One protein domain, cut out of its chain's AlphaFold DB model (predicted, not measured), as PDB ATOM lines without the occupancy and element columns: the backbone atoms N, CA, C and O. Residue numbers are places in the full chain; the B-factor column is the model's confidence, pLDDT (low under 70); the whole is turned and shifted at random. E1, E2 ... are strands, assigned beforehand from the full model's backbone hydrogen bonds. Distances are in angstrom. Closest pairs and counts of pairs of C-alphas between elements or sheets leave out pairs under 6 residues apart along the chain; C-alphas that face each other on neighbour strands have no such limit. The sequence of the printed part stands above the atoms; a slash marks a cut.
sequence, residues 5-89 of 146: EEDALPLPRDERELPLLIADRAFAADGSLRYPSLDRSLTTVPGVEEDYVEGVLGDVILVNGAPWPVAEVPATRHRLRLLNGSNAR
ATOM      1  N   GLU A   5      21.490  37.734  -2.299       89.62
ATOM      2  CA  GLU A   5      20.274  38.473  -1.940       89.62
ATOM      3  C   GLU A   5      18.998  37.802  -2.479       89.62
ATOM      4  O   GLU A   5      17.983  37.725  -1.787       89.62
ATOM      5  N   GLU A   6      19.043  37.273  -3.707       85.31
ATOM      6  CA  GLU A   6      17.941  36.511  -4.307       85.31
ATOM      7  C   GLU A   6      17.748  35.177  -3.570       85.31
ATOM      8  O   GLU A   6      16.618  34.730  -3.344       85.31
ATOM      9  N   ASP A   7      18.858  34.578  -3.135       85.25
ATOM     10  CA  ASP A   7      18.909  33.324  -2.383       85.25
ATOM     11  C   ASP A   7      18.483  33.459  -0.920       85.25
ATOM     12  O   ASP A   7      18.216  32.449  -0.263       85.25
ATOM     13  N   ALA A   8      18.327  34.675  -0.407       89.75
ATOM     14  CA  ALA A   8      17.709  34.907   0.892       89.75
ATOM     15  C   ALA A   8      16.167  34.891   0.822       89.75
ATOM     16  O   ALA A   8      15.501  34.695   1.839       89.75
ATOM     17  N   LEU A   9      15.568  35.064  -0.366       89.75
ATOM     18  CA  LEU A   9      14.113  35.155  -0.512       89.75
ATOM     19  C   LEU A   9      13.435  33.772  -0.495       89.75
ATOM     20  O   LEU A   9      13.954  32.817  -1.088       89.75
ATOM     21  N   PRO A  10      12.216  33.644   0.069       90.06
ATOM     22  CA  PRO A  10      11.457  32.390   0.115       90.06
ATOM     23  C   PRO A  10      10.775  32.063  -1.232       90.06
ATOM     24  O   PRO A  10       9.592  31.719  -1.290       90.06
ATOM     25  N   LEU A  11      11.502  32.217  -2.340       90.69
ATOM     26  CA  LEU A  11      11.029  31.905  -3.686       90.69
ATOM     27  C   LEU A  11      11.174  30.404  -3.986       90.69
ATOM     28  O   LEU A  11      12.103  29.777  -3.472       90.69
ATOM     29  N   PRO A  12      10.295  29.819  -4.829       92.38
ATOM     30  CA  PRO A  12      10.487  28.464  -5.344       92.38
ATOM     31  C   PRO A  12      11.858  28.306  -6.017       92.38
ATOM     32  O   PRO A  12      12.323  29.233  -6.682       92.38
ATOM     33  N   ARG A  13      12.487  27.142  -5.826       88.81
ATOM     34  CA  ARG A  13      13.836  26.802  -6.311       88.81
ATOM     35  C   ARG A  13      13.849  25.420  -6.944       88.81
ATOM     36  O   ARG A  13      12.879  24.668  -6.796       88.81
ATOM     37  N   ASP A  14      14.973  25.117  -7.581       88.88
ATOM     38  CA  ASP A  14      15.299  23.809  -8.138       88.88
ATOM     39  C   ASP A  14      14.210  23.356  -9.117       88.88
ATOM     40  O   ASP A  14      13.851  24.104 -10.022       88.88
ATOM     41  N   GLU A  15      13.616  22.185  -8.911       89.69
ATOM     42  CA  GLU A  15      12.565  21.616  -9.768       89.69
ATOM     43  C   GLU A  15      11.300  22.483  -9.873       89.69
ATOM     44  O   GLU A  15      10.493  22.312 -10.784       89.69
ATOM     45  N   ARG A  16      11.113  23.437  -8.950       91.94
ATOM     46  CA  ARG A  16      10.000  24.396  -8.987       91.94
ATOM     47  C   ARG A  16      10.361  25.700  -9.686       91.94
ATOM     48  O   ARG A  16       9.567  26.642  -9.678       91.94
ATOM     49  N   GLU A  17      11.557  25.787 -10.251       93.38
ATOM     50  CA  GLU A  17      12.023  26.899 -11.059       93.38
ATOM     51  C   GLU A  17      12.108  26.460 -12.525       93.38
ATOM     52  O   GLU A  17      12.994  25.715 -12.928       93.38
ATOM     53  N   LEU A  18      11.153  26.920 -13.331       93.69
ATOM     54  CA  LEU A  18      10.965  26.469 -14.705       93.69
ATOM     55  C   LEU A  18      11.442  27.554 -15.681       93.69
ATOM     56  O   LEU A  18      10.764  28.579 -15.829       93.69
ATOM     57  N   PRO A  19      12.592  27.369 -16.355       94.31
ATOM     58  CA  PRO A  19      12.988  28.218 -17.468       94.31
ATOM     59  C   PRO A  19      12.136  27.899 -18.694       94.31
ATOM     60  O   PRO A  19      12.042  26.750 -19.116       94.31
ATOM     61  N   LEU A  20      11.515  28.927 -19.265       96.00
ATOM     62  CA  LEU A  20      10.625  28.821 -20.414       96.00
ATOM     63  C   LEU A  20      11.091  29.798 -21.497       96.00
ATOM     64  O   LEU A  20      10.765  30.987 -21.468       96.00
ATOM     65  N   LEU A  21      11.860  29.284 -22.455       97.12
ATOM     66  CA  LEU A  21      12.185  29.977 -23.697       97.12
ATOM     67  C   LEU A  21      11.016  29.817 -24.665       97.12
ATOM     68  O   LEU A  21      10.806  28.721 -25.177       97.12
ATOM     69  N   ILE A  22      10.292  30.899 -24.938       96.69
ATOM     70  CA  ILE A  22       9.180  30.918 -25.890       96.69
ATOM     71  C   ILE A  22       9.670  31.517 -27.205       96.69
ATOM     72  O   ILE A  22      10.106  32.671 -27.242       96.69
ATOM     73  N   ALA A  23       9.582  30.752 -28.285       96.31
ATOM     74  CA  ALA A  23       9.981  31.186 -29.618       96.31
ATOM     75  C   ALA A  23       8.921  30.794 -30.644       96.31
ATOM     76  O   ALA A  23       8.413  29.677 -30.606       96.31
ATOM     77  N   ASP A  24       8.620  31.682 -31.584       94.94
ATOM     78  CA  ASP A  24       7.839  31.327 -32.758       94.94
ATOM     79  C   ASP A  24       8.755  30.904 -33.908       94.94
ATOM     80  O   ASP A  24       9.816  31.484 -34.149       94.94
ATOM     81  N   ARG A  25       8.368  29.834 -34.602       93.50
ATOM     82  CA  ARG A  25       9.073  29.302 -35.770       93.50
ATOM     83  C   ARG A  25       8.061  28.820 -36.797       93.50
ATOM     84  O   ARG A  25       6.929  28.507 -36.445       93.50
ATOM     85  N   ALA A  26       8.478  28.785 -38.055       92.25
ATOM     86  CA  ALA A  26       7.715  28.171 -39.129       92.25
ATOM     87  C   ALA A  26       8.484  26.975 -39.676       92.25
ATOM     88  O   ALA A  26       9.711  27.012 -39.768       92.25
ATOM     89  N   PHE A  27       7.761  25.921 -40.038       92.31
ATOM     90  CA  PHE A  27       8.339  24.686 -40.556       92.31
ATOM     91  C   PHE A  27       7.729  24.346 -41.917       92.31
ATOM     92  O   PHE A  27       6.567  24.650 -42.183       92.31
ATOM     93  N   ALA A  28       8.522  23.746 -42.800       90.81
ATOM     94  CA  ALA A  28       8.019  23.160 -44.035       90.81
ATOM     95  C   ALA A  28       7.405  21.772 -43.770       90.81
ATOM     96  O   ALA A  28       7.497  21.229 -42.669       90.81
ATOM     97  N   ALA A  29       6.763  21.186 -44.784       90.31
ATOM     98  CA  ALA A  29       6.081  19.892 -44.662       90.31
ATOM     99  C   ALA A  29       7.023  18.723 -44.313       90.31
ATOM    100  O   ALA A  29       6.581  17.711 -43.778       90.31
ATOM    101  N   ASP A  30       8.315  18.871 -44.600       91.62
ATOM    102  CA  ASP A  30       9.377  17.926 -44.245       91.62
ATOM    103  C   ASP A  30       9.942  18.152 -42.827       91.62
ATOM    104  O   ASP A  30      10.856  17.446 -42.407       91.62
ATOM    105  N   GLY A  31       9.412  19.129 -42.082       87.25
ATOM    106  CA  GLY A  31       9.877  19.500 -40.746       87.25
ATOM    107  C   GLY A  31      11.120  20.393 -40.736       87.25
ATOM    108  O   GLY A  31      11.609  20.733 -39.658       87.25
ATOM    109  N   SER A  32      11.634  20.807 -41.896       90.12
ATOM    110  CA  SER A  32      12.747  21.754 -41.963       90.12
ATOM    111  C   SER A  32      12.312  23.157 -41.526       90.12
ATOM    112  O   SER A  32      11.162  23.564 -41.713       90.12
ATOM    113  N   LEU A  33      13.230  23.912 -40.916       88.56
ATOM    114  CA  LEU A  33      12.965  25.289 -40.506       88.56
ATOM    115  C   LEU A  33      12.738  26.158 -41.750       88.56
ATOM    116  O   LEU A  33      13.639  26.356 -42.563       88.56
ATOM    117  N   ARG A  34      11.544  26.736 -41.857       89.75
ATOM    118  CA  ARG A  34      11.188  27.692 -42.901       89.75
ATOM    119  C   ARG A  34      11.447  29.103 -42.392       89.75
ATOM    120  O   ARG A  34      10.589  29.721 -41.766       89.75
ATOM    121  N   TYR A  35      12.641  29.608 -42.671       88.81
ATOM    122  CA  TYR A  35      13.046  30.962 -42.321       88.81
ATOM    123  C   TYR A  35      13.456  31.732 -43.588       88.81
ATOM    124  O   TYR A  35      14.246  31.192 -44.363       88.81
ATOM    125  N   PRO A  36      12.931  32.949 -43.834       89.19
ATOM    126  CA  PRO A  36      13.199  33.720 -45.051       89.19
ATOM    127  C   PRO A  36      14.552  34.441 -44.949       89.19
ATOM    128  O   PRO A  36      14.619  35.667 -44.980       89.19
ATOM    129  N   SER A  37      15.635  33.694 -44.722       90.06
ATOM    130  CA  SER A  37      16.987  34.252 -44.680       90.06
ATOM    131  C   SER A  37      17.561  34.474 -46.074       90.06
ATOM    132  O   SER A  37      17.315  33.691 -46.989       90.06
ATOM    133  N   LEU A  38      18.417  35.494 -46.200       89.50
ATOM    134  CA  LEU A  38      19.197  35.736 -47.423       89.50
ATOM    135  C   LEU A  38      20.116  34.549 -47.759       89.50
ATOM    136  O   LEU A  38      20.314  34.214 -48.924       89.50
ATOM    137  N   ASP A  39      20.642  33.889 -46.728       86.25
ATOM    138  CA  ASP A  39      21.371  32.630 -46.825       86.25
ATOM    139  C   ASP A  39      20.624  31.539 -46.049       86.25
ATOM    140  O   ASP A  39      20.493  31.602 -44.822       86.25
ATOM    141  N   ARG A  40      20.149  30.504 -46.752       83.69
ATOM    142  CA  ARG A  40      19.434  29.371 -46.139       83.69
ATOM    143  C   ARG A  40      20.295  28.557 -45.179       83.69
ATOM    144  O   ARG A  40      19.745  27.917 -44.289       83.69
ATOM    145  N   SER A  41      21.618  28.563 -45.348       84.31
ATOM    146  CA  SER A  41      22.521  27.887 -44.412       84.31
ATOM    147  C   SER A  41      22.661  28.645 -43.090       84.31
ATOM    148  O   SER A  41      23.091  28.054 -42.106       84.31
ATOM    149  N   LEU A  42      22.270  29.928 -43.050       83.88
ATOM    150  CA  LEU A  42      22.410  30.824 -41.898       83.88
ATOM    151  C   LEU A  42      23.863  30.999 -41.415       83.88
ATOM    152  O   LEU A  42      24.079  31.335 -40.251       83.88
ATOM    153  N   THR A  43      24.865  30.772 -42.275       88.44
ATOM    154  CA  THR A  43      26.284  30.797 -41.867       88.44
ATOM    155  C   THR A  43      27.115  31.892 -42.524       88.44
ATOM    156  O   THR A  43      28.125  32.295 -41.948       88.44
ATOM    157  N   THR A  44      26.721  32.389 -43.699       88.94
ATOM    158  CA  THR A  44      27.564  33.290 -44.501       88.94
ATOM    159  C   THR A  44      27.014  34.707 -44.577       88.94
ATOM    160  O   THR A  44      27.727  35.654 -44.244       88.94
ATOM    161  N   VAL A  45      25.750  34.869 -44.971       89.19
ATOM    162  CA  VAL A  45      25.127  36.187 -45.147       89.19
ATOM    163  C   VAL A  45      24.029  36.374 -44.101       89.19
ATOM    164  O   VAL A  45      23.005  35.688 -44.160       89.19
ATOM    165  N   PRO A  46      24.208  37.289 -43.130       86.12
ATOM    166  CA  PRO A  46      23.161  37.592 -42.170       86.12
ATOM    167  C   PRO A  46      22.053  38.413 -42.834       86.12
ATOM    168  O   PRO A  46      22.312  39.258 -43.688       86.12
ATOM    169  N   GLY A  47      20.819  38.206 -42.385       86.25
ATOM    170  CA  GLY A  47      19.667  38.988 -42.821       86.25
ATOM    171  C   GLY A  47      18.505  38.126 -43.288       86.25
ATOM    172  O   GLY A  47      18.585  36.896 -43.351       86.25
ATOM    173  N   VAL A  48      17.411  38.809 -43.593       89.38
ATOM    174  CA  VAL A  48      16.178  38.235 -44.126       89.38
ATOM    175  C   VAL A  48      15.835  38.903 -45.448       89.38
ATOM    176  O   VAL A  48      16.356  39.974 -45.755       89.38
ATOM    177  N   GLU A  49      14.984  38.251 -46.231       88.69
ATOM    178  CA  GLU A  49      14.376  38.838 -47.424       88.69
ATOM    179  C   GLU A  49      13.708  40.188 -47.088       88.69
ATOM    180  O   GLU A  49      13.218  40.381 -45.971       88.69
ATOM    181  N   GLU A  50      13.689  41.120 -48.049       86.31
ATOM    182  CA  GLU A  50      13.232  42.507 -47.840       86.31
ATOM    183  C   GLU A  50      11.820  42.592 -47.243       86.31
ATOM    184  O   GLU A  50      11.583  43.400 -46.350       86.31
ATOM    185  N   ASP A  51      10.912  41.697 -47.639       86.12
ATOM    186  CA  ASP A  51       9.533  41.645 -47.129       86.12
ATOM    187  C   ASP A  51       9.433  41.310 -45.624       86.12
ATOM    188  O   ASP A  51       8.380  41.488 -45.014       86.12
ATOM    189  N   TYR A  52      10.512  40.819 -45.006       84.56
ATOM    190  CA  TYR A  52      10.537  40.351 -43.616       84.56
ATOM    191  C   TYR A  52      11.455  41.178 -42.708       84.56
ATOM    192  O   TYR A  52      11.681  40.795 -41.555       84.56
ATOM    193  N   VAL A  53      11.979  42.311 -43.184       81.25
ATOM    194  CA  VAL A  53      12.887  43.181 -42.406       81.25
ATOM    195  C   VAL A  53      12.257  43.719 -41.122       81.25
ATOM    196  O   VAL A  53      12.962  43.938 -40.138       81.25
ATOM    197  N   GLU A  54      10.931  43.875 -41.090       79.25
ATOM    198  CA  GLU A  54      10.188  44.291 -39.892       79.25
ATOM    199  C   GLU A  54      10.015  43.163 -38.864       79.25
ATOM    200  O   GLU A  54       9.556  43.397 -37.742       79.25
ATOM    201  N   GLY A  55      10.409  41.941 -39.224       79.75
ATOM    202  CA  GLY A  55      10.349  40.784 -38.357       79.75
ATOM    203  C   GLY A  55       9.691  39.572 -38.998       79.75
ATOM    204  O   GLY A  55       8.695  39.665 -39.712       79.75
ATOM    205  N   VAL A  56      10.212  38.395 -38.661       84.12
ATOM    206  CA  VAL A  56       9.622  37.118 -39.068       84.12
ATOM    207  C   VAL A  56       8.652  36.652 -37.989       84.12
ATOM    208  O   VAL A  56       9.012  36.596 -36.812       84.12
ATOM    209  N   LEU A  57       7.433  36.297 -38.401       87.94
ATOM    210  CA  LEU A  57       6.433  35.665 -37.546       87.94
ATOM    211  C   LEU A  57       6.316  34.182 -37.896       87.94
ATOM    212  O   LEU A  57       6.040  33.823 -39.040       87.94
ATOM    213  N   GLY A  58       6.505  33.333 -36.892       88.75
ATOM    214  CA  GLY A  58       6.246  31.899 -36.982       88.75
ATOM    215  C   GLY A  58       4.779  31.559 -36.720       88.75
ATOM    216  O   GLY A  58       4.057  32.316 -36.058       88.75
ATOM    217  N   ASP A  59       4.345  30.407 -37.223       91.31
ATOM    218  CA  ASP A  59       3.020  29.818 -37.002       91.31
ATOM    219  C   ASP A  59       3.014  28.765 -35.880       91.31
ATOM    220  O   ASP A  59       1.969  28.518 -35.274       91.31
ATOM    221  N   VAL A  60       4.175  28.204 -35.538       93.50
ATOM    222  CA  VAL A  60       4.349  27.243 -34.446       93.50
ATOM    223  C   VAL A  60       5.011  27.918 -33.250       93.50
ATOM    224  O   VAL A  60       6.085  28.509 -33.364       93.50
ATOM    225  N   ILE A  61       4.386  27.795 -32.074       95.19
ATOM    226  CA  ILE A  61       4.974  28.251 -30.811       95.19
ATOM    227  C   ILE A  61       5.752  27.103 -30.180       95.19
ATOM    228  O   ILE A  61       5.195  26.049 -29.864       95.19
ATOM    229  N   LEU A  62       7.040  27.338 -29.964       96.38
ATOM    230  CA  LEU A  62       7.946  26.440 -29.273       96.38
ATOM    231  C   LEU A  62       8.177  26.929 -27.847       96.38
ATOM    232  O   LEU A  62       8.376  28.124 -27.619       96.38
ATOM    233  N   VAL A  63       8.230  25.994 -26.902       97.00
ATOM    234  CA  VAL A  63       8.739  26.244 -25.552       97.00
ATOM    235  C   VAL A  63       9.901  25.293 -25.301       97.00
ATOM    236  O   VAL A  63       9.743  24.079 -25.407       97.00
ATOM    237  N   ASN A  64      11.088  25.842 -25.033       96.06
ATOM    238  CA  ASN A  64      12.338  25.078 -24.914       96.06
ATOM    239  C   ASN A  64      12.589  24.131 -26.111       96.06
ATOM    240  O   ASN A  64      13.127  23.040 -25.951       96.06
ATOM    241  N   GLY A  65      12.179  24.547 -27.315       93.19
ATOM    242  CA  GLY A  65      12.360  23.791 -28.560       93.19
ATOM    243  C   GLY A  65      11.262  22.772 -28.884       93.19
ATOM    244  O   GLY A  65      11.215  22.295 -30.013       93.19
ATOM    245  N   ALA A  66      10.349  22.475 -27.957       95.06
ATOM    246  CA  ALA A  66       9.217  21.589 -28.216       95.06
ATOM    247  C   ALA A  66       7.981  22.388 -28.674       95.06
ATOM    248  O   ALA A  66       7.691  23.424 -28.069       95.06
ATOM    249  N   PRO A  67       7.239  21.944 -29.707       94.75
ATOM    250  CA  PRO A  67       5.991  22.584 -30.118       94.75
ATOM    251  C   PRO A  67       4.878  22.311 -29.103       94.75
ATOM    252  O   PRO A  67       4.635  21.158 -28.757       94.75
ATOM    253  N   TRP A  68       4.222  23.378 -28.632       93.44
ATOM    254  CA  TRP A  68       3.098  23.342 -27.676       93.44
ATOM    255  C   TRP A  68       3.215  22.262 -26.577       93.44
ATOM    256  O   TRP A  68       2.346  21.390 -26.476       93.44
ATOM    257  N   PRO A  69       4.278  22.277 -25.754       95.94
ATOM    258  CA  PRO A  69       4.512  21.203 -24.805       95.94
ATOM    259  C   PRO A  69       3.573  21.293 -23.603       95.94
ATOM    260  O   PRO A  69       3.069  22.359 -23.243       95.94
ATOM    261  N   VAL A  70       3.419  20.153 -22.937       94.69
ATOM    262  CA  VAL A  70       2.751  20.026 -21.642       94.69
ATOM    263  C   VAL A  70       3.797  19.634 -20.607       94.69
ATOM    264  O   VAL A  70       4.632  18.769 -20.864       94.69
ATOM    265  N   ALA A  71       3.754  20.274 -19.441       92.44
ATOM    266  CA  ALA A  71       4.599  19.935 -18.304       92.44
ATOM    267  C   ALA A  71       3.717  19.541 -17.118       92.44
ATOM    268  O   ALA A  71       2.857  20.315 -16.693       92.44
ATOM    269  N   GLU A  72       3.939  18.344 -16.580       93.75
ATOM    270  CA  GLU A  72       3.318  17.912 -15.333       93.75
ATOM    271  C   GLU A  72       4.072  18.523 -14.157       93.75
ATOM    272  O   GLU A  72       5.288  18.375 -14.034       93.75
ATOM    273  N   VAL A  73       3.354  19.241 -13.295       93.12
ATOM    274  CA  VAL A  73       3.950  19.941 -12.157       93.12
ATOM    275  C   VAL A  73       3.140  19.689 -10.885       93.12
ATOM    276  O   VAL A  73       1.908  19.641 -10.938       93.12
ATOM    277  N   PRO A  74       3.789  19.571  -9.713       91.88
ATOM    278  CA  PRO A  74       3.080  19.480  -8.441       91.88
ATOM    279  C   PRO A  74       2.192  20.704  -8.197       91.88
ATOM    280  O   PRO A  74       2.567  21.819  -8.569       91.88
ATOM    281  N   ALA A  75       1.076  20.525  -7.481       90.69
ATOM    282  CA  ALA A  75       0.152  21.589  -7.068       90.69
ATOM    283  C   ALA A  75       0.749  22.495  -5.969       90.69
ATOM    284  O   ALA A  75       0.247  22.600  -4.852       90.69
ATOM    285  N   THR A  76       1.869  23.138  -6.285       91.12
ATOM    286  CA  THR A  76       2.636  24.017  -5.403       91.12
ATOM    287  C   THR A  76       3.014  25.294  -6.155       91.12
ATOM    288  O   THR A  76       2.756  25.433  -7.350       91.12
ATOM    289  N   ARG A  77       3.594  26.276  -5.459       91.12
ATOM    290  CA  ARG A  77       4.079  27.492  -6.120       91.12
ATOM    291  C   ARG A  77       5.332  27.179  -6.931       91.12
ATOM    292  O   ARG A  77       6.306  26.678  -6.372       91.12
ATOM    293  N   HIS A  78       5.300  27.577  -8.197       93.56
ATOM    294  CA  HIS A  78       6.414  27.501  -9.138       93.56
ATOM    295  C   HIS A  78       6.872  28.895  -9.545       93.56
ATOM    296  O   HIS A  78       6.100  29.857  -9.516       93.56
ATOM    297  N   ARG A  79       8.135  28.996  -9.938       93.38
ATOM    298  CA  ARG A  79       8.751  30.200 -10.473       93.38
ATOM    299  C   ARG A  79       9.019  29.999 -11.956       93.38
ATOM    300  O   ARG A  79       9.886  29.220 -12.329       93.38
ATOM    301  N   LEU A  80       8.290  30.724 -12.798       94.00
ATOM    302  CA  LEU A  80       8.489  30.693 -14.244       94.00
ATOM    303  C   LEU A  80       9.506  31.766 -14.641       94.00
ATOM    304  O   LEU A  80       9.291  32.951 -14.378       94.00
ATOM    305  N   ARG A  81      10.605  31.366 -15.283       93.69
ATOM    306  CA  ARG A  81      11.570  32.285 -15.898       93.69
ATOM    307  C   ARG A  81      11.276  32.367 -17.388       93.69
ATOM    308  O   ARG A  81      11.733  31.534 -18.165       93.69
ATOM    309  N   LEU A  82      10.470  33.352 -17.760       95.00
ATOM    310  CA  LEU A  82      10.012  33.546 -19.130       95.00
ATOM    311  C   LEU A  82      11.053  34.324 -19.934       95.00
ATOM    312  O   LEU A  82      11.432  35.433 -19.555       95.00
ATOM    313  N   LEU A  83      11.469  33.761 -21.063       96.50
ATOM    314  CA  LEU A  83      12.296  34.428 -22.057       96.50
ATOM    315  C   LEU A  83      11.550  34.441 -23.388       96.50
ATOM    316  O   LEU A  83      11.252  33.389 -23.948       96.50
ATOM    317  N   ASN A  84      11.269  35.638 -23.905       96.06
ATOM    318  CA  ASN A  84      10.812  35.787 -25.278       96.06
ATOM    319  C   ASN A  84      12.025  35.691 -26.219       96.06
ATOM    320  O   ASN A  84      12.818  36.625 -26.292       96.06
ATOM    321  N   GLY A  85      12.162  34.556 -26.905       94.56
ATOM    322  CA  GLY A  85      13.161  34.305 -27.948       94.56
ATOM    323  C   GLY A  85      12.585  34.352 -29.366       94.56
ATOM    324  O   GLY A  85      13.155  33.757 -30.278       94.56
ATOM    325  N   SER A  86      11.422  34.982 -29.533       92.88
ATOM    326  CA  SER A  86      10.780  35.211 -30.832       92.88
ATOM    327  C   SER A  86      11.392  36.421 -31.523       92.88
ATOM    328  O   SER A  86      11.831  37.359 -30.858       92.88
ATOM    329  N   ASN A  87      11.383  36.432 -32.854       88.38
ATOM    330  CA  ASN A  87      12.045  37.499 -33.606       88.38
ATOM    331  C   ASN A  87      11.282  38.822 -33.518       88.38
ATOM    332  O   ASN A  87      11.880  39.876 -33.326       88.38
ATOM    333  N   ALA A  88       9.957  38.758 -33.649       89.88
ATOM    334  CA  ALA A  88       9.108  39.948 -33.668       89.88
ATOM    335  C   ALA A  88       7.837  39.816 -32.827       89.88
ATOM    336  O   ALA A  88       7.240  40.817 -32.421       89.88
ATOM    337  N   ARG A  89       7.411  38.582 -32.535       91.69
ATOM    338  CA  ARG A  89       6.168  38.339 -31.815       91.69
ATOM    339  C   ARG A  89       6.237  38.876 -30.385       91.69
ATOM    340  O   ARG A  89       7.090  38.497 -29.581       91.69
TER     341      ARG A  89
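What this domain is: This is residues 5 to 89 of the 146 residues of an uncharacterized protein of Saccharothrix espanaensis (strain ATCC 51144 / DSM 44229 / JCM 9112 / NBRC 15066 / NRRL 15764) (UniProt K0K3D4). This domain has little regular structure: a narrow, staggered three-strand sheet, E2 E1 E3, with the large loop 26 to 59 beyond one end and residues 5 to 10 sticking out at the other. The printed part has 85 residues and no named helix; its strands, E1, E2, E3 along the chain, hold 19 residues, class all strand. The sheet is mixed; the whole is loose, radius of gyration of the C-alphas 17.3 A, spanning 49 by 31 by 21 A.

Where its parts are: E1, residues 17 to 25, is 25.0 A long from C-alpha 17 at (12.023, 26.899, -11.059). E2 is residues 60 to 63, 10.0 A. E3, residues 79 to 84, 16.0 A, ends with C-alpha 84 at (10.812, 35.787, -25.278).

How they stand to each other: E1 is the inner strand. E3 is parallel to residues 17 to 22 of E1, at 22 degrees; N 20 and O 81 are 2.8 A apart. E2 is antiparallel to residues 22 to 25, at 160 degrees, a hairpin; N 25 and O 60 are 2.9 A apart. E2 and E3 are apart.

The domain as a whole: The farthest C-alphas, Ala 8 and Glu 50, are 49.5 A apart. Both links are long, 34 and 15 residues. The printed part has no cut, and no printed residue is under 70 in pLDDT.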